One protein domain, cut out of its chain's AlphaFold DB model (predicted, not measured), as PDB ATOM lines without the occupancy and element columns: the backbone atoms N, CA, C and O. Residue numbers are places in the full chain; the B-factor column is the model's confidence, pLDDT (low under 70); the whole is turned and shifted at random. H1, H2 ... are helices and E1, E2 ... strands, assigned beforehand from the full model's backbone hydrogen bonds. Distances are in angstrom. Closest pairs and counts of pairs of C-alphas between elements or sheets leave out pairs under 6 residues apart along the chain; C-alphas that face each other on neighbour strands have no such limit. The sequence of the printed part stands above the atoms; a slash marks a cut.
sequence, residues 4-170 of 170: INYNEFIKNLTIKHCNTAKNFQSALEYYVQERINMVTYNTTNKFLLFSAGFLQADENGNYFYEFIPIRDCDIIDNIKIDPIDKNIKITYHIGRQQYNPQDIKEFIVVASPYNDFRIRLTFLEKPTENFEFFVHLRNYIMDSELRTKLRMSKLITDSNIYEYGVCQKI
ATOM      1  N   ILE A   4     -36.416  44.528  60.812       97.62
ATOM      2  CA  ILE A   4     -37.547  43.606  60.726       97.62
ATOM      3  C   ILE A   4     -37.193  42.498  59.736       97.62
ATOM      4  O   ILE A   4     -36.843  42.779  58.591       97.62
ATOM      5  N   ASN A   5     -37.330  41.242  60.158       97.06
ATOM      6  CA  ASN A   5     -37.410  40.118  59.234       97.06
ATOM      7  C   ASN A   5     -38.837  40.058  58.663       97.06
ATOM      8  O   ASN A   5     -39.805  39.919  59.413       97.06
ATOM      9  N   TYR A   6     -38.979  40.206  57.346       95.75
ATOM     10  CA  TYR A   6     -40.285  40.294  56.692       95.75
ATOM     11  C   TYR A   6     -41.103  39.005  56.827       95.75
ATOM     12  O   TYR A   6     -42.295  39.053  57.136       95.75
ATOM     13  N   ASN A   7     -40.452  37.854  56.659       94.50
ATOM     14  CA  ASN A   7     -41.102  36.551  56.737       94.50
ATOM     15  C   ASN A   7     -41.681  36.293  58.137       94.50
ATOM     16  O   ASN A   7     -42.795  35.786  58.266       94.50
ATOM     17  N   GLU A   8     -40.961  36.668  59.195       96.06
ATOM     18  CA  GLU A   8     -41.469  36.603  60.571       96.06
ATOM     19  C   GLU A   8     -42.566  37.637  60.829       96.06
ATOM     20  O   GLU A   8     -43.559  37.337  61.492       96.06
ATOM     21  N   PHE A   9     -42.419  38.849  60.289       95.56
ATOM     22  CA  PHE A   9     -43.422  39.900  60.414       95.56
ATOM     23  C   PHE A   9     -44.774  39.459  59.845       95.56
ATOM     24  O   PHE A   9     -45.764  39.503  60.570       95.56
ATOM     25  N   ILE A  10     -44.818  38.974  58.599       95.19
ATOM     26  CA  ILE A  10     -46.063  38.550  57.940       95.19
ATOM     27  C   ILE A  10     -46.715  37.360  58.645       95.19
ATOM     28  O   ILE A  10     -47.936  37.345  58.798       95.19
ATOM     29  N   LYS A  11     -45.928  36.383  59.118       95.31
ATOM     30  CA  LYS A  11     -46.454  35.194  59.819       95.31
ATOM     31  C   LYS A  11     -47.234  35.529  61.091       95.31
ATOM     32  O   LYS A  11     -48.090  34.747  61.489       95.31
ATOM     33  N   ASN A  12     -46.945  36.667  61.717       94.81
ATOM     34  CA  ASN A  12     -47.583  37.096  62.959       94.81
ATOM     35  C   ASN A  12     -48.840  37.959  62.743       94.81
ATOM     36  O   ASN A  12     -49.417  38.440  63.716       94.81
ATOM     37  N   LEU A  13     -49.261  38.188  61.496       96.19
ATOM     38  CA  LEU A  13     -50.411  39.032  61.179       96.19
ATOM     39  C   LEU A  13     -51.640  38.209  60.806       96.19
ATOM     40  O   LEU A  13     -51.562  37.196  60.113       96.19
ATOM     41  N   THR A  14     -52.811  38.707  61.201       96.69
ATOM     42  CA  THR A  14     -54.088  38.209  60.689       96.69
ATOM     43  C   THR A  14     -54.356  38.828  59.321       96.69
ATOM     44  O   THR A  14     -54.597  40.032  59.207       96.69
ATOM     45  N   ILE A  15     -54.339  37.993  58.285       97.00
ATOM     46  CA  ILE A  15     -54.535  38.405  56.894       97.00
ATOM     47  C   ILE A  15     -55.789  37.721  56.351       97.00
ATOM     48  O   ILE A  15     -55.886  36.495  56.396       97.00
ATOM     49  N   LYS A  16     -56.740  38.488  55.804       97.44
ATOM     50  CA  LYS A  16     -57.892  37.927  55.072       97.44
ATOM     51  C   LYS A  16     -57.877  38.339  53.610       97.44
ATOM     52  O   LYS A  16     -57.465  39.442  53.263       97.44
ATOM     53  N   HIS A  17     -58.359  37.453  52.750       97.50
ATOM     54  CA  HIS A  17     -58.556  37.746  51.337       97.50
ATOM     55  C   HIS A  17     -59.984  38.224  51.071       97.50
ATOM     56  O   HIS A  17     -60.938  37.603  51.535       97.50
ATOM     57  N   CYS A  18     -60.125  39.310  50.314       97.25
ATOM     58  CA  CYS A  18     -61.403  39.812  49.835       97.25
ATOM     59  C   CYS A  18     -61.628  39.354  48.391       97.25
ATOM     60  O   CYS A  18     -61.006  39.864  47.461       97.25
ATOM     61  N   ASN A  19     -62.543  38.401  48.206       95.12
ATOM     62  CA  ASN A  19     -62.865  37.841  46.887       95.12
ATOM     63  C   ASN A  19     -63.622  38.821  45.975       95.12
ATOM     64  O   ASN A  19     -63.670  38.629  44.763       95.12
ATOM     65  N   THR A  20     -64.272  39.834  46.550       94.44
ATOM     66  CA  THR A  20     -65.134  40.773  45.817       94.44
ATOM     67  C   THR A  20     -64.415  42.061  45.433       94.44
ATOM     68  O   THR A  20     -64.829  42.720  44.477       94.44
ATOM     69  N   ALA A  21     -63.337  42.417  46.138       95.19
ATOM     70  CA  ALA A  21     -62.567  43.616  45.853       95.19
ATOM     71  C   ALA A  21     -61.781  43.468  44.544       95.19
ATOM     72  O   ALA A  21     -61.026  42.516  44.351       95.19
ATOM     73  N   LYS A  22     -61.945  44.450  43.654       89.81
ATOM     74  CA  LYS A  22     -61.269  44.506  42.343       89.81
ATOM     75  C   LYS A  22     -60.275  45.660  42.231       89.81
ATOM     76  O   LYS A  22     -59.605  45.803  41.215       89.81
ATOM     77  N   ASN A  23     -60.226  46.521  43.241       93.00
ATOM     78  CA  ASN A  23     -59.401  47.722  43.283       93.00
ATOM     79  C   ASN A  23     -59.154  48.143  44.739       93.00
ATOM     80  O   ASN A  23     -59.764  47.598  45.661       93.00
ATOM     81  N   PHE A  24     -58.283  49.135  44.925       94.38
ATOM     82  CA  PHE A  24     -57.932  49.664  46.243       94.38
ATOM     83  C   PHE A  24     -59.157  50.123  47.046       94.38
ATOM     84  O   PHE A  24     -59.295  49.743  48.203       94.38
ATOM     85  N   GLN A  25     -60.074  50.876  46.431       94.69
ATOM     86  CA  GLN A  25     -61.241  51.441  47.117       94.69
ATOM     87  C   GLN A  25     -62.140  50.355  47.731       94.69
ATOM     88  O   GLN A  25     -62.428  50.384  48.924       94.69
ATOM     89  N   SER A  26     -62.525  49.353  46.938       95.12
ATOM     90  CA  SER A  26     -63.346  48.228  47.417       95.12
ATOM     91  C   SER A  26     -62.626  47.371  48.469       95.12
ATOM     92  O   SER A  26     -63.252  46.871  49.403       95.12
ATOM     93  N   ALA A  27     -61.302  47.223  48.362       96.00
ATOM     94  CA  ALA A  27     -60.505  46.535  49.374       96.00
ATOM     95  C   ALA A  27     -60.396  47.343  50.680       96.00
ATOM     96  O   ALA A  27     -60.422  46.757  51.763       96.00
ATOM     97  N   LEU A  28     -60.310  48.674  50.593       94.94
ATOM     98  CA  LEU A  28     -60.276  49.573  51.743       94.94
ATOM     99  C   LEU A  28     -61.603  49.551  52.510       94.94
ATOM    100  O   LEU A  28     -61.596  49.470  53.736       94.94
ATOM    101  N   GLU A  29     -62.735  49.562  51.807       95.25
ATOM    102  CA  GLU A  29     -64.066  49.424  52.415       95.25
ATOM    103  C   GLU A  29     -64.190  48.114  53.203       95.25
ATOM    104  O   GLU A  29     -64.612  48.121  54.362       95.25
ATOM    105  N   TYR A  30     -63.743  47.002  52.615       95.81
ATOM    106  CA  TYR A  30     -63.709  45.704  53.287       95.81
ATOM    107  C   TYR A  30     -62.776  45.705  54.509       95.81
ATOM    108  O   TYR A  30     -63.138  45.216  55.577       95.81
ATOM    109  N   TYR A  31     -61.590  46.309  54.391       95.19
ATOM    110  CA  TYR A  31     -60.656  46.469  55.509       95.19
ATOM    111  C   TYR A  31     -61.285  47.215  56.697       95.19
ATOM    112  O   TYR A  31     -61.161  46.764  57.839       95.19
ATOM    113  N   VAL A  32     -62.002  48.316  56.442       93.62
ATOM    114  CA  VAL A  32     -62.675  49.112  57.485       93.62
ATOM    115  C   VAL A  32     -63.757  48.303  58.211       93.62
ATOM    116  O   VAL A  32     -63.931  48.467  59.422       93.62
ATOM    117  N   GLN A  33     -64.463  47.425  57.497       93.25
ATOM    118  CA  GLN A  33     -65.488  46.548  58.071       93.25
ATOM    119  C   GLN A  33     -64.879  45.442  58.941       93.25
ATOM    120  O   GLN A  33     -65.352  45.201  60.050       93.25
ATOM    121  N   GLU A  34     -63.815  44.798  58.462       92.31
ATOM    122  CA  GLU A  34     -63.216  43.633  59.120       92.31
ATOM    123  C   GLU A  34     -62.321  43.987  60.316       92.31
ATOM    124  O   GLU A  34     -62.180  43.171  61.226       92.31
ATOM    125  N   ARG A  35     -61.705  45.181  60.327       87.56
ATOM    126  CA  ARG A  35     -60.776  45.639  61.386       87.56
ATOM    127  C   ARG A  35     -59.661  44.631  61.710       87.56
ATOM    128  O   ARG A  35     -59.339  44.382  62.871       87.56
ATOM    129  N   ILE A  36     -59.075  44.045  60.673       93.56
ATOM    130  CA  ILE A  36     -57.960  43.088  60.760       93.56
ATOM    131  C   ILE A  36     -56.620  43.761  60.457       93.56
ATOM    132  O   ILE A  36     -56.584  44.904  60.018       93.56
ATOM    133  N   ASN A  37     -55.504  43.049  60.642       96.50
ATOM    134  CA  ASN A  37     -54.182  43.617  60.366       96.50
ATOM    135  C   ASN A  37     -53.981  43.946  58.882       96.50
ATOM    136  O   ASN A  37     -53.421  44.993  58.556       96.50
ATOM    137  N   MET A  38     -54.398  43.040  57.989       97.00
ATOM    138  CA  MET A  38     -54.222  43.202  56.547       97.00
ATOM    139  C   MET A  38     -55.341  42.543  55.741       97.00
ATOM    140  O   MET A  38     -55.804  41.448  56.061       97.00
ATOM    141  N   VAL A  39     -55.701  43.177  54.629       97.69
ATOM    142  CA  VAL A  39     -56.578  42.626  53.592       97.69
ATOM    143  C   VAL A  39     -55.772  42.397  52.325       97.69
ATOM    144  O   VAL A  39     -54.964  43.241  51.944       97.69
ATOM    145  N   THR A  40     -56.029  41.282  51.644       97.88
ATOM    146  CA  THR A  40     -55.537  41.043  50.282       97.88
ATOM    147  C   THR A  40     -56.663  41.081  49.265       97.88
ATOM    148  O   THR A  40     -57.792  40.708  49.574       97.88
ATOM    149  N   TYR A  41     -56.348  41.481  48.038       97.56
ATOM    150  CA  TYR A  41     -57.267  41.464  46.903       97.56
ATOM    151  C   TYR A  41     -56.492  41.265  45.600       97.56
ATOM    152  O   TYR A  41     -55.309  41.604  45.512       97.56
ATOM    153  N   ASN A  42     -57.149  40.714  44.583       96.94
ATOM    154  CA  ASN A  42     -56.519  40.475  43.288       96.94
ATOM    155  C   ASN A  42     -56.872  41.592  42.304       96.94
ATOM    156  O   ASN A  42     -58.019  42.030  42.228       96.94
ATOM    157  N   THR A  43     -55.896  42.013  41.506       95.50
ATOM    158  CA  THR A  43     -56.124  42.843  40.319       95.50
ATOM    159  C   THR A  43     -55.689  42.083  39.077       95.50
ATOM    160  O   THR A  43     -54.818  41.215  39.119       95.50
ATOM    161  N   THR A  44     -56.351  42.359  37.958       95.12
ATOM    162  CA  THR A  44     -56.031  41.770  36.656       95.12
ATOM    163  C   THR A  44     -56.027  42.878  35.626       95.12
ATOM    164  O   THR A  44     -57.023  43.581  35.472       95.12
ATOM    165  N   ASN A  45     -54.904  43.028  34.937       94.00
ATOM    166  CA  ASN A  45     -54.726  44.018  33.887       94.00
ATOM    167  C   ASN A  45     -54.623  43.287  32.554       94.00
ATOM    168  O   ASN A  45     -53.779  42.407  32.408       94.00
ATOM    169  N   LYS A  46     -55.500  43.633  31.613       93.88
ATOM    170  CA  LYS A  46     -55.536  43.057  30.269       93.88
ATOM    171  C   LYS A  46     -54.783  43.967  29.301       93.88
ATOM    172  O   LYS A  46     -55.034  45.170  29.280       93.88
ATOM    173  N   PHE A  47     -53.935  43.379  28.468       90.56
ATOM    174  CA  PHE A  47     -53.147  44.074  27.460       90.56
ATOM    175  C   PHE A  47     -53.331  43.430  26.092       90.56
ATOM    176  O   PHE A  47     -53.426  42.210  25.977       90.56
ATOM    177  N   LEU A  48     -53.353  44.268  25.057       88.19
ATOM    178  CA  LEU A  48     -53.389  43.848  23.662       88.19
ATOM    179  C   LEU A  48     -52.286  44.579  22.896       88.19
ATOM    180  O   LEU A  48     -52.304  45.805  22.774       88.19
ATOM    181  N   LEU A  49     -51.318  43.821  22.391       83.25
ATOM    182  CA  LEU A  49     -50.235  44.327  21.558       83.25
ATOM    183  C   LEU A  49     -50.652  44.277  20.094       83.25
ATOM    184  O   LEU A  49     -50.555  43.241  19.443       83.25
ATOM    185  N   PHE A  50     -51.096  45.415  19.568       73.44
ATOM    186  CA  PHE A  50     -51.550  45.528  18.180       73.44
ATOM    187  C   PHE A  50     -50.424  45.303  17.160       73.44
ATOM    188  O   PHE A  50     -50.645  44.664  16.136       73.44
ATOM    189  N   SER A  51     -49.209  45.796  17.425       69.25
ATOM    190  CA  SER A  51     -48.061  45.614  16.529       69.25
ATOM    191  C   SER A  51     -46.726  45.701  17.267       69.25
ATOM    192  O   SER A  51     -46.542  46.549  18.143       69.25
ATOM    193  N   ALA A  52     -45.765  44.874  16.841       66.25
ATOM    194  CA  ALA A  52     -44.377  44.912  17.299       66.25
ATOM    195  C   ALA A  52     -43.688  46.263  17.024       66.25
ATOM    196  O   ALA A  52     -42.738  46.614  17.714       66.25
ATOM    197  N   GLY A  53     -44.168  47.038  16.041       65.88
ATOM    198  CA  GLY A  53     -43.573  48.326  15.663       65.88
ATOM    199  C   GLY A  53     -43.661  49.416  16.739       65.88
ATOM    200  O   GLY A  53     -42.937  50.402  16.655       65.88
ATOM    201  N   PHE A  54     -44.512  49.238  17.755       73.88
ATOM    202  CA  PHE A  54     -44.620  50.148  18.903       73.88
ATOM    203  C   PHE A  54     -43.806  49.688  20.118       73.88
ATOM    204  O   PHE A  54     -43.770  50.388  21.131       73.88
ATOM    205  N   LEU A  55     -43.177  48.513  20.043       84.44
ATOM    206  CA  LEU A  55     -42.353  47.990  21.123       84.44
ATOM    207  C   LEU A  55     -40.947  48.579  21.050       84.44
ATOM    208  O   LEU A  55     -40.371  48.756  19.978       84.44
ATOM    209  N   GLN A  56     -40.384  48.847  22.222       86.00
ATOM    210  CA  GLN A  56     -38.978  49.210  22.341       86.00
ATOM    211  C   GLN A  56     -38.121  47.960  22.129       86.00
ATOM    212  O   GLN A  56     -38.554  46.854  22.454       86.00
ATOM    213  N   ALA A  57     -36.915  48.134  21.592       87.88
ATOM    214  CA  ALA A  57     -35.918  47.072  21.504       87.88
ATOM    215  C   ALA A  57     -34.878  47.240  22.619       87.88
ATOM    216  O   ALA A  57     -34.508  48.367  22.960       87.88
ATOM    217  N   ASP A  58     -34.435  46.132  23.208       88.25
ATOM    218  CA  ASP A  58     -33.317  46.123  24.148       88.25
ATOM    219  C   ASP A  58     -31.961  46.191  23.420       88.25
ATOM    220  O   ASP A  58     -31.886  46.218  22.190       88.25
ATOM    221  N   GLU A  59     -30.870  46.215  24.187       88.00
ATOM    222  CA  GLU A  59     -29.497  46.273  23.658       88.00
ATOM    223  C   GLU A  59     -29.134  45.072  22.766       88.00
ATOM    224  O   GLU A  59     -28.216  45.164  21.954       88.00
ATOM    225  N   ASN A  60     -29.868  43.962  22.882       87.56
ATOM    226  CA  ASN A  60     -29.685  42.756  22.078       87.56
ATOM    227  C   ASN A  60     -30.633  42.710  20.866       87.56
ATOM    228  O   ASN A  60     -30.648  41.716  20.141       87.56
ATOM    229  N   GLY A  61     -31.437  43.755  20.646       86.38
ATOM    230  CA  GLY A  61     -32.416  43.830  19.564       86.38
ATOM    231  C   GLY A  61     -33.731  43.091  19.836       86.38
ATOM    232  O   GLY A  61     -34.553  42.990  18.925       86.38
ATOM    233  N   ASN A  62     -33.965  42.592  21.055       90.69
ATOM    234  CA  ASN A  62     -35.228  41.943  21.409       90.69
ATOM    235  C   ASN A  62     -36.288  42.985  21.758       90.69
ATOM    236  O   ASN A  62     -36.039  43.905  22.539       90.69
ATOM    237  N   TYR A  63     -37.499  42.808  21.237       90.94
ATOM    238  CA  TYR A  63     -38.617  43.683  21.571       90.94
ATOM    239  C   TYR A  63     -39.099  43.435  23.000       90.94
ATOM    240  O   TYR A  63     -39.143  42.292  23.459       90.94
ATOM    241  N   PHE A  64     -39.512  44.484  23.706       92.12
ATOM    242  CA  PHE A  64     -40.084  44.345  25.039       92.12
ATOM    243  C   PHE A  64     -41.231  45.316  25.311       92.12
ATOM    244  O   PHE A  64     -41.341  46.391  24.720       92.12
ATOM    245  N   TYR A  65     -42.069  44.917  26.264       91.19
ATOM    246  CA  TYR A  65     -43.112  45.733  26.870       91.19
ATOM    247  C   TYR A  65     -42.860  45.858  28.376       91.19
ATOM    248  O   TYR A  65     -42.538  44.868  29.033       91.19
ATOM    249  N   GLU A  66     -43.025  47.061  28.929       92.94
ATOM    250  CA  GLU A  66     -42.964  47.297  30.374       92.94
ATOM    251  C   GLU A  66     -44.332  47.688  30.914       92.94
ATOM    252  O   GLU A  66     -44.926  48.683  30.504       92.94
ATOM    253  N   PHE A  67     -44.793  46.925  31.895       93.25
ATOM    254  CA  PHE A  67     -45.939  47.274  32.710       93.25
ATOM    255  C   PHE A  67     -45.470  47.853  34.045       93.25
ATOM    256  O   PHE A  67     -44.626  47.263  34.722       93.25
ATOM    257  N   ILE A  68     -46.051  48.981  34.446       93.81
ATOM    258  CA  ILE A  68     -45.833  49.597  35.757       93.81
ATOM    259  C   ILE A  68     -47.111  49.400  36.581       93.81
ATOM    260  O   ILE A  68     -48.120  50.041  36.279       93.81
ATOM    261  N   PRO A  69     -47.106  48.519  37.599       92.75
ATOM    262  CA  PRO A  69     -48.251  48.356  38.485       92.75
ATOM    263  C   PRO A  69     -48.634  49.660  39.187       92.75
ATOM    264  O   PRO A  69     -47.773  50.413  39.648       92.75
ATOM    265  N   ILE A  70     -49.940  49.895  39.324       89.56
ATOM    266  CA  ILE A  70     -50.467  50.988  40.150       89.56
ATOM    267  C   ILE A  70     -50.053  50.740  41.604       89.56
ATOM    268  O   ILE A  70     -50.181  49.627  42.115       89.56
ATOM    269  N   ARG A  71     -49.558  51.781  42.277       86.31
ATOM    270  CA  ARG A  71     -48.949  51.690  43.617       86.31
ATOM    271  C   ARG A  71     -49.917  52.044  44.749       86.31
ATOM    272  O   ARG A  71     -49.481  52.390  45.841       86.31
ATOM    273  N   ASP A  72     -51.217  51.909  44.503       90.12
ATOM    274  CA  ASP A  72     -52.286  52.125  45.486       90.12
ATOM    275  C   ASP A  72     -52.455  50.882  46.374       90.12
ATOM    276  O   ASP A  72     -53.538  50.319  46.503       90.12
ATOM    277  N   CYS A  73     -51.352  50.377  46.916       95.00
ATOM    278  CA  CYS A  73     -51.313  49.247  47.837       95.00
ATOM    279  C   CYS A  73     -49.991  49.255  48.611       95.00
ATOM    280  O   CYS A  73     -49.042  49.955  48.263       95.00
ATOM    281  N   ASP A  74     -49.929  48.467  49.679       96.88
ATOM    282  CA  ASP A  74     -48.772  48.439  50.569       96.88
ATOM    283  C   ASP A  74     -47.749  47.358  50.181       96.88
ATOM    284  O   ASP A  74     -46.549  47.529  50.416       96.88
ATOM    285  N   ILE A  75     -48.217  46.254  49.585       97.12
ATOM    286  CA  ILE A  75     -47.415  45.112  49.116       97.12
ATOM    287  C   ILE A  75     -48.044  44.555  47.836       97.12
ATOM    288  O   ILE A  75     -49.270  44.473  47.744       97.12
ATOM    289  N   ILE A  76     -47.200  44.134  46.895       96.50
ATOM    290  CA  ILE A  76     -47.582  43.392  45.689       96.50
ATOM    291  C   ILE A  76     -46.868  42.041  45.717       96.50
ATOM    292  O   ILE A  76     -45.651  42.004  45.870       96.50
ATOM    293  N   ASP A  77     -47.590  40.940  45.543       95.44
ATOM    294  CA  ASP A  77     -47.004  39.604  45.435       95.44
ATOM    295  C   ASP A  77     -47.801  38.704  44.472       95.44
ATOM    296  O   ASP A  77     -48.749  39.151  43.815       95.44
ATOM    297  N   ASN A  78     -47.386  37.433  44.368       94.25
ATOM    298  CA  ASN A  78     -48.071  36.397  43.583       94.25
ATOM    299  C   ASN A  78     -48.405  36.871  42.154       94.25
ATOM    300  O   ASN A  78     -49.517  36.697  41.650       94.25
ATOM    301  N   ILE A  79     -47.421  37.516  41.529       94.06
ATOM    302  CA  ILE A  79     -47.524  38.104  40.200       94.06
ATOM    303  C   ILE A  79     -47.552  36.973  39.174       94.06
ATOM    304  O   ILE A  79     -46.633  36.155  39.121       94.06
ATOM    305  N   LYS A  80     -48.593  36.929  38.344       92.75
ATOM    306  CA  LYS A  80     -48.741  35.934  37.273       92.75
ATOM    307  C   LYS A  80     -49.006  36.617  35.946       92.75
ATOM    308  O   LYS A  80     -49.640  37.672  35.908       92.75
ATOM    309  N   ILE A  81     -48.514  36.012  34.873       91.56
ATOM    310  CA  ILE A  81     -48.715  36.491  33.510       91.56
ATOM    311  C   ILE A  81     -49.304  35.354  32.692       91.56
ATOM    312  O   ILE A  81     -48.725  34.271  32.676       91.56
ATOM    313  N   ASP A  82     -50.426  35.616  32.028       91.38
ATOM    314  CA  ASP A  82     -51.152  34.640  31.215       91.38
ATOM    315  C   ASP A  82     -51.441  35.209  29.812       91.38
ATOM    316  O   ASP A  82     -51.807  36.375  29.714       91.38
ATOM    317  N   PRO A  83     -51.321  34.431  28.723       85.50
ATOM    318  CA  PRO A  83     -50.745  33.094  28.698       85.50
ATOM    319  C   PRO A  83     -49.232  33.138  28.953       85.50
ATOM    320  O   PRO A  83     -48.541  34.082  28.566       85.50
ATOM    321  N   ILE A  84     -48.706  32.084  29.578       79.94
ATOM    322  CA  ILE A  84     -47.260  31.865  29.634       79.94
ATOM    323  C   ILE A  84     -46.815  31.365  28.260       79.94
ATOM    324  O   ILE A  84     -47.120  30.238  27.871       79.94
ATOM    325  N   ASP A  85     -46.073  32.199  27.541       82.12
ATOM    326  CA  ASP A  85     -45.417  31.824  26.293       82.12
ATOM    327  C   ASP A  85     -43.924  31.572  26.553       82.12
ATOM    328  O   ASP A  85     -43.228  32.412  27.125       82.12
ATOM    329  N   LYS A  86     -43.417  30.416  26.113       84.62
ATOM    330  CA  LYS A  86     -41.992  30.055  26.208       84.62
ATOM    331  C   LYS A  86     -41.078  31.029  25.453       84.62
ATOM    332  O   LYS A  86     -39.896  31.122  25.773       84.62
ATOM    333  N   ASN A  87     -41.625  31.748  24.474       88.25
ATOM    334  CA  ASN A  87     -40.926  32.756  23.689       88.25
ATOM    335  C   ASN A  87     -40.953  34.140  24.362       88.25
ATOM    336  O   ASN A  87     -40.479  35.117  23.781       88.25
ATOM    337  N   ILE A  88     -41.482  34.242  25.587       89.88
ATOM    338  CA  ILE A  88     -41.497  35.467  26.383       89.88
ATOM    339  C   ILE A  88     -40.691  35.255  27.661       89.88
ATOM    340  O   ILE A  88     -40.997  34.417  28.507       89.88
ATOM    341  N   LYS A  89     -39.668  36.085  27.838       93.38
ATOM    342  CA  LYS A  89     -38.905  36.174  29.078       93.38
ATOM    343  C   LYS A  89     -39.489  37.267  29.963       93.38
ATOM    344  O   LYS A  89     -39.541  38.431  29.573       93.38
ATOM    345  N   ILE A  90     -39.860  36.902  31.185       93.75
ATOM    346  CA  ILE A  90     -40.369  37.839  32.187       93.75
ATOM    347  C   ILE A  90     -39.222  38.245  33.110       93.75
ATOM    348  O   ILE A  90     -38.490  37.396  33.620       93.75
ATOM    349  N   THR A  91     -39.066  39.546  33.336       95.25
ATOM    350  CA  THR A  91     -38.117  40.095  34.312       95.25
ATOM    351  C   THR A  91     -38.775  41.182  35.143       95.25
ATOM    352  O   THR A  91     -39.666  41.894  34.677       95.25
ATOM    353  N   TYR A  92     -38.334  41.313  36.386       95.50
ATOM    354  CA  TYR A  92     -38.767  42.375  37.283       95.50
ATOM    355  C   TYR A  92     -37.671  43.423  37.388       95.50
ATOM    356  O   TYR A  92     -36.497  43.086  37.498       95.50
ATOM    357  N   HIS A  93     -38.051  44.694  37.359       94.69
ATOM    358  CA  HIS A  93     -37.138  45.820  37.499       94.69
ATOM    359  C   HIS A  93     -37.586  46.643  38.696       94.69
ATOM    360  O   HIS A  93     -38.669  47.226  38.673       94.69
ATOM    361  N   ILE A  94     -36.778  46.657  39.754       93.75
ATOM    362  CA  ILE A  94     -37.034  47.458  40.956       93.75
ATOM    363  C   ILE A  94     -35.928  48.499  41.062       93.75
ATOM    364  O   ILE A  94     -34.747  48.176  41.211       93.75
ATOM    365  N   GLY A  95     -36.304  49.769  40.928       86.75
ATOM    366  CA  GLY A  95     -35.347  50.843  40.692       86.75
ATOM    367  C   GLY A  95     -34.563  50.597  39.404       86.75
ATOM    368  O   GLY A  95     -35.137  50.543  38.323       86.75
ATOM    369  N   ARG A  96     -33.239  50.459  39.524       84.81
ATOM    370  CA  ARG A  96     -32.319  50.203  38.399       84.81
ATOM    371  C   ARG A  96     -31.808  48.760  38.351       84.81
ATOM    372  O   ARG A  96     -30.867  48.476  37.619       84.81
ATOM    373  N   GLN A  97     -32.366  47.872  39.171       91.81
ATOM    374  CA  GLN A  97     -31.906  46.491  39.290       91.81
ATOM    375  C   GLN A  97     -32.907  45.528  38.656       91.81
ATOM    376  O   GLN A  97     -34.112  45.645  38.877       91.81
ATOM    377  N   GLN A  98     -32.380  44.559  37.908       93.62
ATOM    378  CA  GLN A  98     -33.147  43.484  37.289       93.62
ATOM    379  C   GLN A  98     -33.163  42.236  38.185       93.62
ATOM    380  O   GLN A  98     -32.136  41.824  38.730       93.62
ATOM    381  N   TYR A  99     -34.322  41.594  38.270       94.00
ATOM    382  CA  TYR A  99     -34.588  40.398  39.059       94.00
ATOM    383  C   TYR A  99     -35.239  39.320  38.193       94.00
ATOM    384  O   TYR A  99     -36.030  39.609  37.286       94.00
ATOM    385  N   ASN A 100     -34.915  38.063  38.497       92.69
ATOM    386  CA  ASN A 100     -35.698  36.929  38.033       92.69
ATOM    387  C   ASN A 100     -36.977  36.850  38.888       92.69
ATOM    388  O   ASN A 100     -36.871  36.945  40.112       92.69
ATOM    389  N   PRO A 101     -38.167  36.649  38.295       91.31
ATOM    390  CA  PRO A 101     -39.398  36.416  39.047       91.31
ATOM    391  C   PRO A 101     -39.337  35.306  40.101       91.31
ATOM    392  O   PRO A 101     -40.124  35.323  41.034       91.31
ATOM    393  N   GLN A 102     -38.415  34.344  39.979       88.56
ATOM    394  CA  GLN A 102     -38.227  33.301  40.998       88.56
ATOM    395  C   GLN A 102     -37.449  33.782  42.231       88.56
ATOM    396  O   GLN A 102     -37.568  33.185  43.301       88.56
ATOM    397  N   ASP A 103     -36.676  34.860  42.090       87.88
ATOM    398  CA  ASP A 103     -35.860  35.416  43.169       87.88
ATOM    399  C   ASP A 103     -36.663  36.401  44.025       87.88
ATOM    400  O   ASP A 103     -36.328  36.606  45.181       87.88
ATOM    401  N   ILE A 104     -37.718  37.011  43.470       88.19
ATOM    402  CA  ILE A 104     -38.595  37.952  44.172       88.19
ATOM    403  C   ILE A 104     -40.005  37.390  44.244       88.19
ATOM    404  O   ILE A 104     -40.679  37.213  43.232       88.19
ATOM    405  N   LYS A 105     -40.463  37.141  45.467       85.69
ATOM    406  CA  LYS A 105     -41.829  36.680  45.732       85.69
ATOM    407  C   LYS A 105     -42.784  37.839  46.000       85.69
ATOM    408  O   LYS A 105     -43.954  37.759  45.623       85.69
ATOM    409  N   GLU A 106     -42.267  38.930  46.557       91.62
ATOM    410  CA  GLU A 106     -43.031  40.115  46.916       91.62
ATOM    411  C   GLU A 106     -42.243  41.407  46.696       91.62
ATOM    412  O   GLU A 106     -41.014  41.456  46.770       91.62
ATOM    413  N   PHE A 107     -42.984  42.485  46.474       95.00
ATOM    414  CA  PHE A 107     -42.479  43.841  46.428       95.00
ATOM    415  C   PHE A 107     -43.176  44.698  47.490       95.00
ATOM    416  O   PHE A 107     -44.392  44.912  47.448       95.00
ATOM    417  N   ILE A 108     -42.401  45.199  48.457       96.56
ATOM    418  CA  ILE A 108     -42.914  45.955  49.611       96.56
ATOM    419  C   ILE A 108     -42.999  47.446  49.274       96.56
ATOM    420  O   ILE A 108     -42.122  48.241  49.621       96.56
ATOM    421  N   VAL A 109     -44.081  47.842  48.601       96.25
ATOM    422  CA  VAL A 109     -44.314  49.217  48.123       96.25
ATOM    423  C   VAL A 109     -44.118  50.246  49.239       96.25
ATOM    424  O   VAL A 109     -43.388  51.222  49.058       96.25
ATOM    425  N   VAL A 110     -44.700  50.002  50.420       96.06
ATOM    426  CA  VAL A 110     -44.686  50.952  51.546       96.06
ATOM    427  C   VAL A 110     -43.282  51.237  52.104       96.06
ATOM    428  O   VAL A 110     -43.059  52.312  52.668       96.06
ATOM    429  N   ALA A 111     -42.340  50.304  51.932       96.00
ATOM    430  CA  ALA A 111     -40.953  50.421  52.386       96.00
ATOM    431  C   ALA A 111     -39.999  50.930  51.287       96.00
ATOM    432  O   ALA A 111     -38.863  51.290  51.587       96.00
ATOM    433  N   SER A 112     -40.457  51.005  50.030       95.38
ATOM    434  CA  SER A 112     -39.673  51.516  48.892       95.38
ATOM    435  C   SER A 112     -40.428  52.516  47.996       95.38
ATOM    436  O   SER A 112     -40.543  52.296  46.783       95.38
ATOM    437  N   PRO A 113     -40.947  53.634  48.544       93.38
ATOM    438  CA  PRO A 113     -41.630  54.657  47.755       93.38
ATOM    439  C   PRO A 113     -40.765  55.244  46.630       93.38
ATOM    440  O   PRO A 113     -41.320  55.650  45.613       93.38
ATOM    441  N   TYR A 114     -39.431  55.260  46.761       92.31
ATOM    442  CA  TYR A 114     -38.532  55.891  45.785       92.31
ATOM    443  C   TYR A 114     -38.049  54.972  44.656       92.31
ATOM    444  O   TYR A 114     -37.383  55.442  43.736       92.31
ATOM    445  N   ASN A 115     -38.361  53.675  44.689       92.50
ATOM    446  CA  ASN A 115     -38.088  52.793  43.553       92.50
ATOM    447  C   ASN A 115     -39.298  52.704  42.649       92.50
ATOM    448  O   ASN A 115     -40.384  52.478  43.154       92.50
ATOM    449  N   ASP A 116     -39.114  52.740  41.336       90.12
ATOM    450  CA  ASP A 116     -40.124  52.204  40.425       90.12
ATOM    451  C   ASP A 116     -40.150  50.677  40.524       90.12
ATOM    452  O   ASP A 116     -39.116  50.054  40.764       90.12
ATOM    453  N   PHE A 117     -41.315  50.075  40.293       94.12
ATOM    454  CA  PHE A 117     -41.435  48.642  40.045       94.12
ATOM    455  C   PHE A 117     -42.029  48.431  38.659       94.12
ATOM    456  O   PHE A 117     -43.100  48.957  38.361       94.12
ATOM    457  N   ARG A 118     -41.322  47.689  37.808       95.31
ATOM    458  CA  ARG A 118     -41.748  47.387  36.441       95.31
ATOM    459  C   ARG A 118     -41.667  45.896  36.192       95.31
ATOM    460  O   ARG A 118     -40.711  45.231  36.587       95.31
ATOM    461  N   ILE A 119     -42.665  45.385  35.495       94.81
ATOM    462  CA  ILE A 119     -42.705  44.021  34.991       94.81
ATOM    463  C   ILE A 119     -42.424  44.119  33.497       94.81
ATOM    464  O   ILE A 119     -43.215  44.698  32.752       94.81
ATOM    465  N   ARG A 120     -41.280  43.592  33.063       94.12
ATOM    466  CA  ARG A 120     -40.864  43.605  31.661       94.12
ATOM    467  C   ARG A 120     -41.103  42.237  31.035       94.12
ATOM    468  O   ARG A 120     -40.609  41.228  31.544       94.12
ATOM    469  N   LEU A 121     -41.823  42.228  29.920       93.00
ATOM    470  CA  LEU A 121     -42.002  41.080  29.039       93.00
ATOM    471  C   LEU A 121     -41.106  41.295  27.821       93.00
ATOM    472  O   LEU A 121     -41.339  42.220  27.045       93.00
ATOM    473  N   THR A 122     -40.081  40.465  27.668       93.06
ATOM    474  CA  THR A 122     -39.161  40.495  26.525       93.06
ATOM    475  C   THR A 122     -39.497  39.352  25.578       93.06
ATOM    476  O   THR A 122     -39.479  38.190  25.978       93.06
ATOM    477  N   PHE A 123     -39.781  39.682  24.325       90.38
ATOM    478  CA  PHE A 123     -40.093  38.731  23.266       90.38
ATOM    479  C   PHE A 123     -38.789  38.231  22.641       90.38
ATOM    480  O   PHE A 123     -38.017  39.018  22.096       90.38
ATOM    481  N   LEU A 124     -38.532  36.927  22.755       90.50
ATOM    482  CA  LEU A 124     -37.324  36.267  22.236       90.50
ATOM    483  C   LEU A 124     -37.405  35.996  20.727       90.50
ATOM    484  O   LEU A 124     -36.402  35.714  20.080       90.50
ATOM    485  N   GLU A 125     -38.606  36.098  20.174       86.62
ATOM    486  CA  GLU A 125     -38.899  36.082  18.749       86.62
ATOM    487  C   GLU A 125     -39.777  37.296  18.429       86.62
ATOM    488  O   GLU A 125     -40.381  37.892  19.325       86.62
ATOM    489  N   LYS A 126     -39.867  37.693  17.155       80.38
ATOM    490  CA  LYS A 126     -40.734  38.811  16.764       80.38
ATOM    491  C   LYS A 126     -42.188  38.480  17.147       80.38
ATOM    492  O   LYS A 126     -42.702  37.473  16.657       80.38
ATOM    493  N   PRO A 127     -42.862  39.300  17.975       76.75
ATOM    494  CA  PRO A 127     -44.206  38.969  18.423       76.75
ATOM    495  C   PRO A 127     -45.193  38.993  17.259       76.75
ATOM    496  O   PRO A 127     -45.091  39.829  16.354       76.75
ATOM    497  N   THR A 128     -46.163  38.082  17.299       72.31
ATOM    498  CA  THR A 128     -47.305  38.106  16.388       72.31
ATOM    499  C   THR A 128     -48.123  39.373  16.609       72.31
ATOM    500  O   THR A 128     -48.243  39.871  17.731       72.31
ATOM    501  N   GLU A 129     -48.715  39.895  15.540       74.81
ATOM    502  CA  GLU A 129     -49.701  40.967  15.652       74.81
ATOM    503  C   GLU A 129     -50.882  40.502  16.518       74.81
ATOM    504  O   GLU A 129     -51.301  39.345  16.446       74.81
ATOM    505  N   ASN A 130     -51.416  41.411  17.334       82.12
ATOM    506  CA  ASN A 130     -52.544  41.182  18.246       82.12
ATOM    507  C   ASN A 130     -52.283  40.173  19.378       82.12
ATOM    508  O   ASN A 130     -53.189  39.444  19.783       82.12
ATOM    509  N   PHE A 131     -51.064  40.137  19.924       85.00
ATOM    510  CA  PHE A 131     -50.769  39.318  21.101       85.00
ATOM    511  C   PHE A 131     -51.493  39.860  22.347       85.00
ATOM    512  O   PHE A 131     -51.315  41.019  22.729       85.00
ATOM    513  N   GLU A 132     -52.302  39.018  22.986       89.94
ATOM    514  CA  GLU A 132     -53.059  39.342  24.197       89.94
ATOM    515  C   GLU A 132     -52.410  38.694  25.420       89.94
ATOM    516  O   GLU A 132     -52.070  37.512  25.393       89.94
ATOM    517  N   PHE A 133     -52.277  39.458  26.505       90.94
ATOM    518  CA  PHE A 133     -51.841  38.920  27.787       90.94
ATOM    519  C   PHE A 133     -52.483  39.639  28.971       90.94
ATOM    520  O   PHE A 133     -53.001  40.754  28.875       90.94
ATOM    521  N   PHE A 134     -52.419  38.983  30.119       94.75
ATOM    522  CA  PHE A 134     -52.969  39.405  31.388       94.75
ATOM    523  C   PHE A 134     -51.854  39.442  32.420       94.75
ATOM    524  O   PHE A 134     -51.032  38.533  32.484       94.75
ATOM    525  N   VAL A 135     -51.840  40.483  33.249       94.81
ATOM    526  CA  VAL A 135     -50.994  40.547  34.442       94.81
ATOM    527  C   VAL A 135     -51.893  40.508  35.666       94.81
ATOM    528  O   VAL A 135     -52.671  41.435  35.914       94.81
ATOM    529  N   HIS A 136     -51.771  39.429  36.429       95.44
ATOM    530  CA  HIS A 136     -52.470  39.208  37.685       95.44
ATOM    531  C   HIS A 136     -51.551  39.565  38.848       95.44
ATOM    532  O   HIS A 136     -50.401  39.133  38.884       95.44
ATOM    533  N   LEU A 137     -52.064  40.331  39.807       96.12
ATOM    534  CA  LEU A 137     -51.341  40.747  41.006       96.12
ATOM    535  C   LEU A 137     -52.203  40.459  42.231       96.12
ATOM    536  O   LEU A 137     -53.409  40.726  42.199       96.12
ATOM    537  N   ARG A 138     -51.596  39.996  43.327       97.12
ATOM    538  CA  ARG A 138     -52.222  40.065  44.647       97.12
ATOM    539  C   ARG A 138     -51.648  41.264  45.389       97.12
ATOM    540  O   ARG A 138     -50.439  41.430  45.511       97.12
ATOM    541  N   ASN A 139     -52.541  42.119  45.858       97.75
ATOM    542  CA  ASN A 139     -52.208  43.384  46.493       97.75
ATOM    543  C   ASN A 139     -52.663  43.348  47.946       97.75
ATOM    544  O   ASN A 139     -53.665  42.706  48.270       97.75
ATOM    545  N   TYR A 140     -51.946  44.065  48.803       97.81
ATOM    546  CA  TYR A 140     -52.232  44.143  50.228       97.81
ATOM    547  C   TYR A 140     -52.560  45.571  50.633       97.81
ATOM    548  O   TYR A 140     -51.906  46.519  50.201       97.81
ATOM    549  N   ILE A 141     -53.524  45.699  51.535       96.38
ATOM    550  CA  ILE A 141     -53.776  46.904  52.322       96.38
ATOM    551  C   ILE A 141     -53.544  46.517  53.775       96.38
ATOM    552  O   ILE A 141     -54.077  45.505  54.234       96.38
ATOM    553  N   MET A 142     -52.745  47.293  54.495       95.62
ATOM    554  CA  MET A 142     -52.448  47.047  55.904       95.62
ATOM    555  C   MET A 142     -52.940  48.174  56.810       95.62
ATOM    556  O   MET A 142     -53.294  49.262  56.358       95.62
ATOM    557  N   ASP A 143     -52.948  47.920  58.108       94.69
ATOM    558  CA  ASP A 143     -53.173  48.953  59.110       94.69
ATOM    559  C   ASP A 143     -52.113  50.084  59.070       94.69
ATOM    560  O   ASP A 143     -50.961  49.899  58.681       94.69
ATOM    561  N   SER A 144     -52.519  51.286  59.483       93.38
ATOM    562  CA  SER A 144     -51.687  52.492  59.521       93.38
ATOM    563  C   SER A 144     -50.460  52.399  60.440       93.38
ATOM    564  O   SER A 144     -49.392  52.911  60.076       93.38
ATOM    565  N   GLU A 145     -50.560  51.725  61.588       94.81
ATOM    566  CA  GLU A 145     -49.426  51.513  62.490       94.81
ATOM    567  C   GLU A 145     -48.426  50.549  61.848       94.81
ATOM    568  O   GLU A 145     -47.219  50.805  61.864       94.81
ATOM    569  N   LEU A 146     -48.916  49.496  61.183       95.75
ATOM    570  CA  LEU A 146     -48.078  48.570  60.417       95.75
ATOM    571  C   LEU A 146     -47.360  49.265  59.255       95.75
ATOM    572  O   LEU A 146     -46.147  49.086  59.105       95.75
ATOM    573  N   ARG A 147     -48.057  50.114  58.482       95.31
ATOM    574  CA  ARG A 147     -47.431  50.923  57.415       95.31
ATOM    575  C   ARG A 147     -46.285  51.759  57.959       95.31
ATOM    576  O   ARG A 147     -45.191  51.768  57.396       95.31
ATOM    577  N   THR A 148     -46.545  52.460  59.060       95.12
ATOM    578  CA  THR A 148     -45.571  53.343  59.706       95.12
ATOM    579  C   THR A 148     -44.373  52.542  60.202       95.12
ATOM    580  O   THR A 148     -43.227  52.917  59.951       95.12
ATOM    581  N   LYS A 149     -44.624  51.390  60.832       95.50
ATOM    582  CA  LYS A 149     -43.586  50.476  61.309       95.50
ATOM    583  C   LYS A 149     -42.680  50.000  60.174       95.50
ATOM    584  O   LYS A 149     -41.461  50.058  60.334       95.50
ATOM    585  N   LEU A 150     -43.240  49.561  59.044       96.06
ATOM    586  CA  LEU A 150     -42.449  49.106  57.895       96.06
ATOM    587  C   LEU A 150     -41.656  50.250  57.255       96.06
ATOM    588  O   LEU A 150     -40.469  50.087  57.000       96.06
ATOM    589  N   ARG A 151     -42.273  51.423  57.062       94.31
ATOM    590  CA  ARG A 151     -41.620  52.589  56.444       94.31
ATOM    591  C   ARG A 151     -40.409  53.094  57.235       94.31
ATOM    592  O   ARG A 151     -39.449  53.575  56.643       94.31
ATOM    593  N   MET A 152     -40.464  53.008  58.563       94.19
ATOM    594  CA  MET A 152     -39.433  53.538  59.468       94.19
ATOM    595  C   MET A 152     -38.360  52.508  59.860       94.19
ATOM    596  O   MET A 152     -37.459  52.820  60.646       94.19
ATOM    597  N   SER A 153     -38.462  51.278  59.357       96.19
ATOM    598  CA  SER A 153     -37.562  50.179  59.702       96.19
ATOM    599  C   SER A 153     -36.669  49.801  58.527       96.19
ATOM    600  O   SER A 153     -37.002  50.033  57.369       96.19
ATOM    601  N   LYS A 154     -35.550  49.149  58.838       97.69
ATOM    602  CA  LYS A 154     -34.836  48.315  57.878       97.69
ATOM    603  C   LYS A 154     -35.575  46.991  57.769       97.69
ATOM    604  O   LYS A 154     -35.689  46.274  58.760       97.69
ATOM    605  N   LEU A 155     -36.084  46.663  56.596       97.12
ATOM    606  CA  LEU A 155     -36.797  45.418  56.345       97.12
ATOM    607  C   LEU A 155     -35.909  44.480  55.531       97.12
ATOM    608  O   LEU A 155     -35.348  44.883  54.517       97.12
ATOM    609  N   ILE A 156     -35.788  43.234  55.971       96.56
ATOM    610  CA  ILE A 156     -35.000  42.201  55.298       96.56
ATOM    611  C   ILE A 156     -35.955  41.097  54.844       96.56
ATOM    612  O   ILE A 156     -36.708  40.548  55.650       96.56
ATOM    613  N   THR A 157     -35.922  40.805  53.551       94.50
ATOM    614  CA  THR A 157     -36.584  39.662  52.902       94.50
ATOM    615  C   THR A 157     -35.521  38.638  52.496       94.50
ATOM    616  O   THR A 157     -34.332  38.866  52.717       94.50
ATOM    617  N   ASP A 158     -35.923  37.532  51.874       91.56
ATOM    618  CA  ASP A 158     -34.970  36.522  51.394       91.56
ATOM    619  C   ASP A 158     -34.065  37.048  50.257       91.56
ATOM    620  O   ASP A 158     -32.952  36.559  50.083       91.56
ATOM    621  N   SER A 159     -34.522  38.049  49.494       91.38
ATOM    622  CA  SER A 159     -33.850  38.548  48.281       91.38
ATOM    623  C   SER A 159     -33.434  40.016  48.338       91.38
ATOM    624  O   SER A 159     -32.623  40.472  47.527       91.38
ATOM    625  N   ASN A 160     -34.013  40.781  49.262       94.81
ATOM    626  CA  ASN A 160     -33.925  42.235  49.282       94.81
ATOM    627  C   ASN A 160     -33.837  42.818  50.686       94.81
ATOM    628  O   ASN A 160     -34.447  42.321  51.637       94.81
ATOM    629  N   ILE A 161     -33.170  43.964  50.761       95.50
ATOM    630  CA  ILE A 161     -33.193  44.878  51.897       95.50
ATOM    631  C   ILE A 161     -33.963  46.129  51.478       95.50
ATOM    632  O   ILE A 161     -33.686  46.712  50.430       95.50
ATOM    633  N   TYR A 162     -34.908  46.556  52.312       96.25
ATOM    634  CA  TYR A 162     -35.616  47.821  52.167       96.25
ATOM    635  C   TYR A 162     -35.218  48.749  53.316       96.25
ATOM    636  O   TYR A 162     -35.421  48.421  54.485       96.25
ATOM    637  N   GLU A 163     -34.646  49.906  53.000       95.12
ATOM    638  CA  GLU A 163     -34.281  50.935  53.973       95.12
ATOM    639  C   GLU A 163     -34.285  52.322  53.322       95.12
ATOM    640  O   GLU A 163     -34.076  52.462  52.118       95.12
ATOM    641  N   TYR A 164     -34.571  53.362  54.113       93.12
ATOM    642  CA  TYR A 164     -34.602  54.763  53.657       93.12
ATOM    643  C   TYR A 164     -35.502  55.023  52.438       93.12
ATOM    644  O   TYR A 164     -35.268  55.928  51.640       93.12
ATOM    645  N   GLY A 165     -36.557  54.221  52.302       93.44
ATOM    646  CA  GLY A 165     -37.496  54.306  51.196       93.44
ATOM    647  C   GLY A 165     -36.991  53.706  49.881       93.44
ATOM    648  O   GLY A 165     -37.571  53.997  48.831       93.44
ATOM    649  N   VAL A 166     -35.943  52.877  49.932       94.56
ATOM    650  CA  VAL A 166     -35.320  52.214  48.781       94.56
ATOM    651  C   VAL A 166     -35.207  50.702  49.015       94.56
ATOM    652  O   VAL A 166     -34.949  50.259  50.126       94.56
ATOM    653  N   CYS A 167     -35.373  49.913  47.957       94.38
ATOM    654  CA  CYS A 167     -35.156  48.477  47.862       94.38
ATOM    655  C   CYS A 167     -33.824  48.196  47.154       94.38
ATOM    656  O   CYS A 167     -33.535  48.766  46.095       94.38
ATOM    657  N   GLN A 168     -33.023  47.312  47.738       92.50
ATOM    658  CA  GLN A 168     -31.728  46.873  47.232       92.50
ATOM    659  C   GLN A 168     -31.675  45.347  47.243       92.50
ATOM    660  O   GLN A 168     -32.171  44.715  48.178       92.50
ATOM    661  N   LYS A 169     -31.099  44.746  46.202       91.12
ATOM    662  CA  LYS A 169     -30.805  43.310  46.165       91.12
ATOM    663  C   LYS A 169     -29.722  42.954  47.192       91.12
ATOM    664  O   LYS A 169     -28.791  43.740  47.366       91.12
ATOM    665  N   ILE A 170     -29.867  41.799  47.847       89.00
ATOM    666  CA  ILE A 170     -28.836  41.186  48.709       89.00
ATOM    667  C   ILE A 170     -27.740  40.545  47.853       89.00
ATOM    668  O   ILE A 170     -28.083  39.944  46.808       89.00
TER     669      ILE A 170
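This is residues 4 to 170 of the 170 residues of an uncharacterized protein of viral metagenome (UniProt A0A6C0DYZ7). Two twisted four-stranded sheets are partly and loosely face to face, one curled like part of a barrel with the long paired strands E2 and E8, the other made of E3, E7, E5 and E6. A small three-stranded sheet, E9 to E11, lies with H1 and H3 at the end where E2 begins and E8 ends, and H2 packs on E2 and E8 near that end. The 167 printed residues run H1 E1 H2 E2 E3 E4 E5 E6 E7 E8 H3 E9 E10 E11: three named helices and eleven named strands, class mixed. The curled sheet, E1 E2 E8 E4, is mixed; the other two are antiparallel. The whole is compact, with a radius of gyration of the C-alphas of 17.1 A and spans of 48 by 36 by 22 A.

H1, residues 6 to 11, begins at C-alpha 6 (-40.285, 40.294, 56.692). E1 is 15 to 17, H2 24 to 34 with 15.2 A, and E2 38 to 49 with 35.2 A. E3 is 63 to 67, E4 75 to 82 with 21.1 A, E5 88 to 94 with 19.4 A, E6 97 to 99, and E7 117 to 123 with 19.5 A. E8, 131 to 142, spans 35.7 A from C-alpha 131 (-50.769, 39.318, 21.101). H3 is 144 to 151, E9 154 to 156, E10 160 to 163, and E11 166 to 169, ending at (-30.805, 43.310, 46.165).

E2 and E8 are antiparallel at 163 degrees, with N 43 and O 137 2.9 A apart, within hydrogen-bond range. E8 and E4 are antiparallel, N 136 to O 80 being 2.8 A; E4 bends by 52 degrees at residue 78. E1 and E2 are parallel, N 40 to O 16 being 2.8 A; E1, H2, E2 form a strand-helix-strand unit, parallel strands joined through a helix, with a right-handed crossover. H2 is on this sheet, making two layers, helix and sheet, at a height of 8.7 A; its closest C-alphas to E2 are Tyr 31 and Val 39, 5.9 A. In the second sheet, E7 is antiparallel to E3, N 121 to O 65 2.9 A, and to E5, N 91 to O 120 2.9 A; E5 and E6 form a hairpin, N 99 to O 92 2.7 A. E9 E10 E11 form a meander, each strand the antiparallel neighbour of the one before, with N 155 to O 162 2.8 A and N 168 to O 161 2.8 A. H1 and H3 only graze this sheet. In H1, H2 and H3 every O i to N i+4 pair is within hydrogen-bond range.

The C-alphas farthest apart, Gln 33 and Asn 60, are 50.9 A apart. The printed part has no cut. The links E2 to E3 and E6 to E7 are long, with 13 and 17 residues. Mean pLDDT of the printed part is 91.9; residues 51 to 53 are under 70.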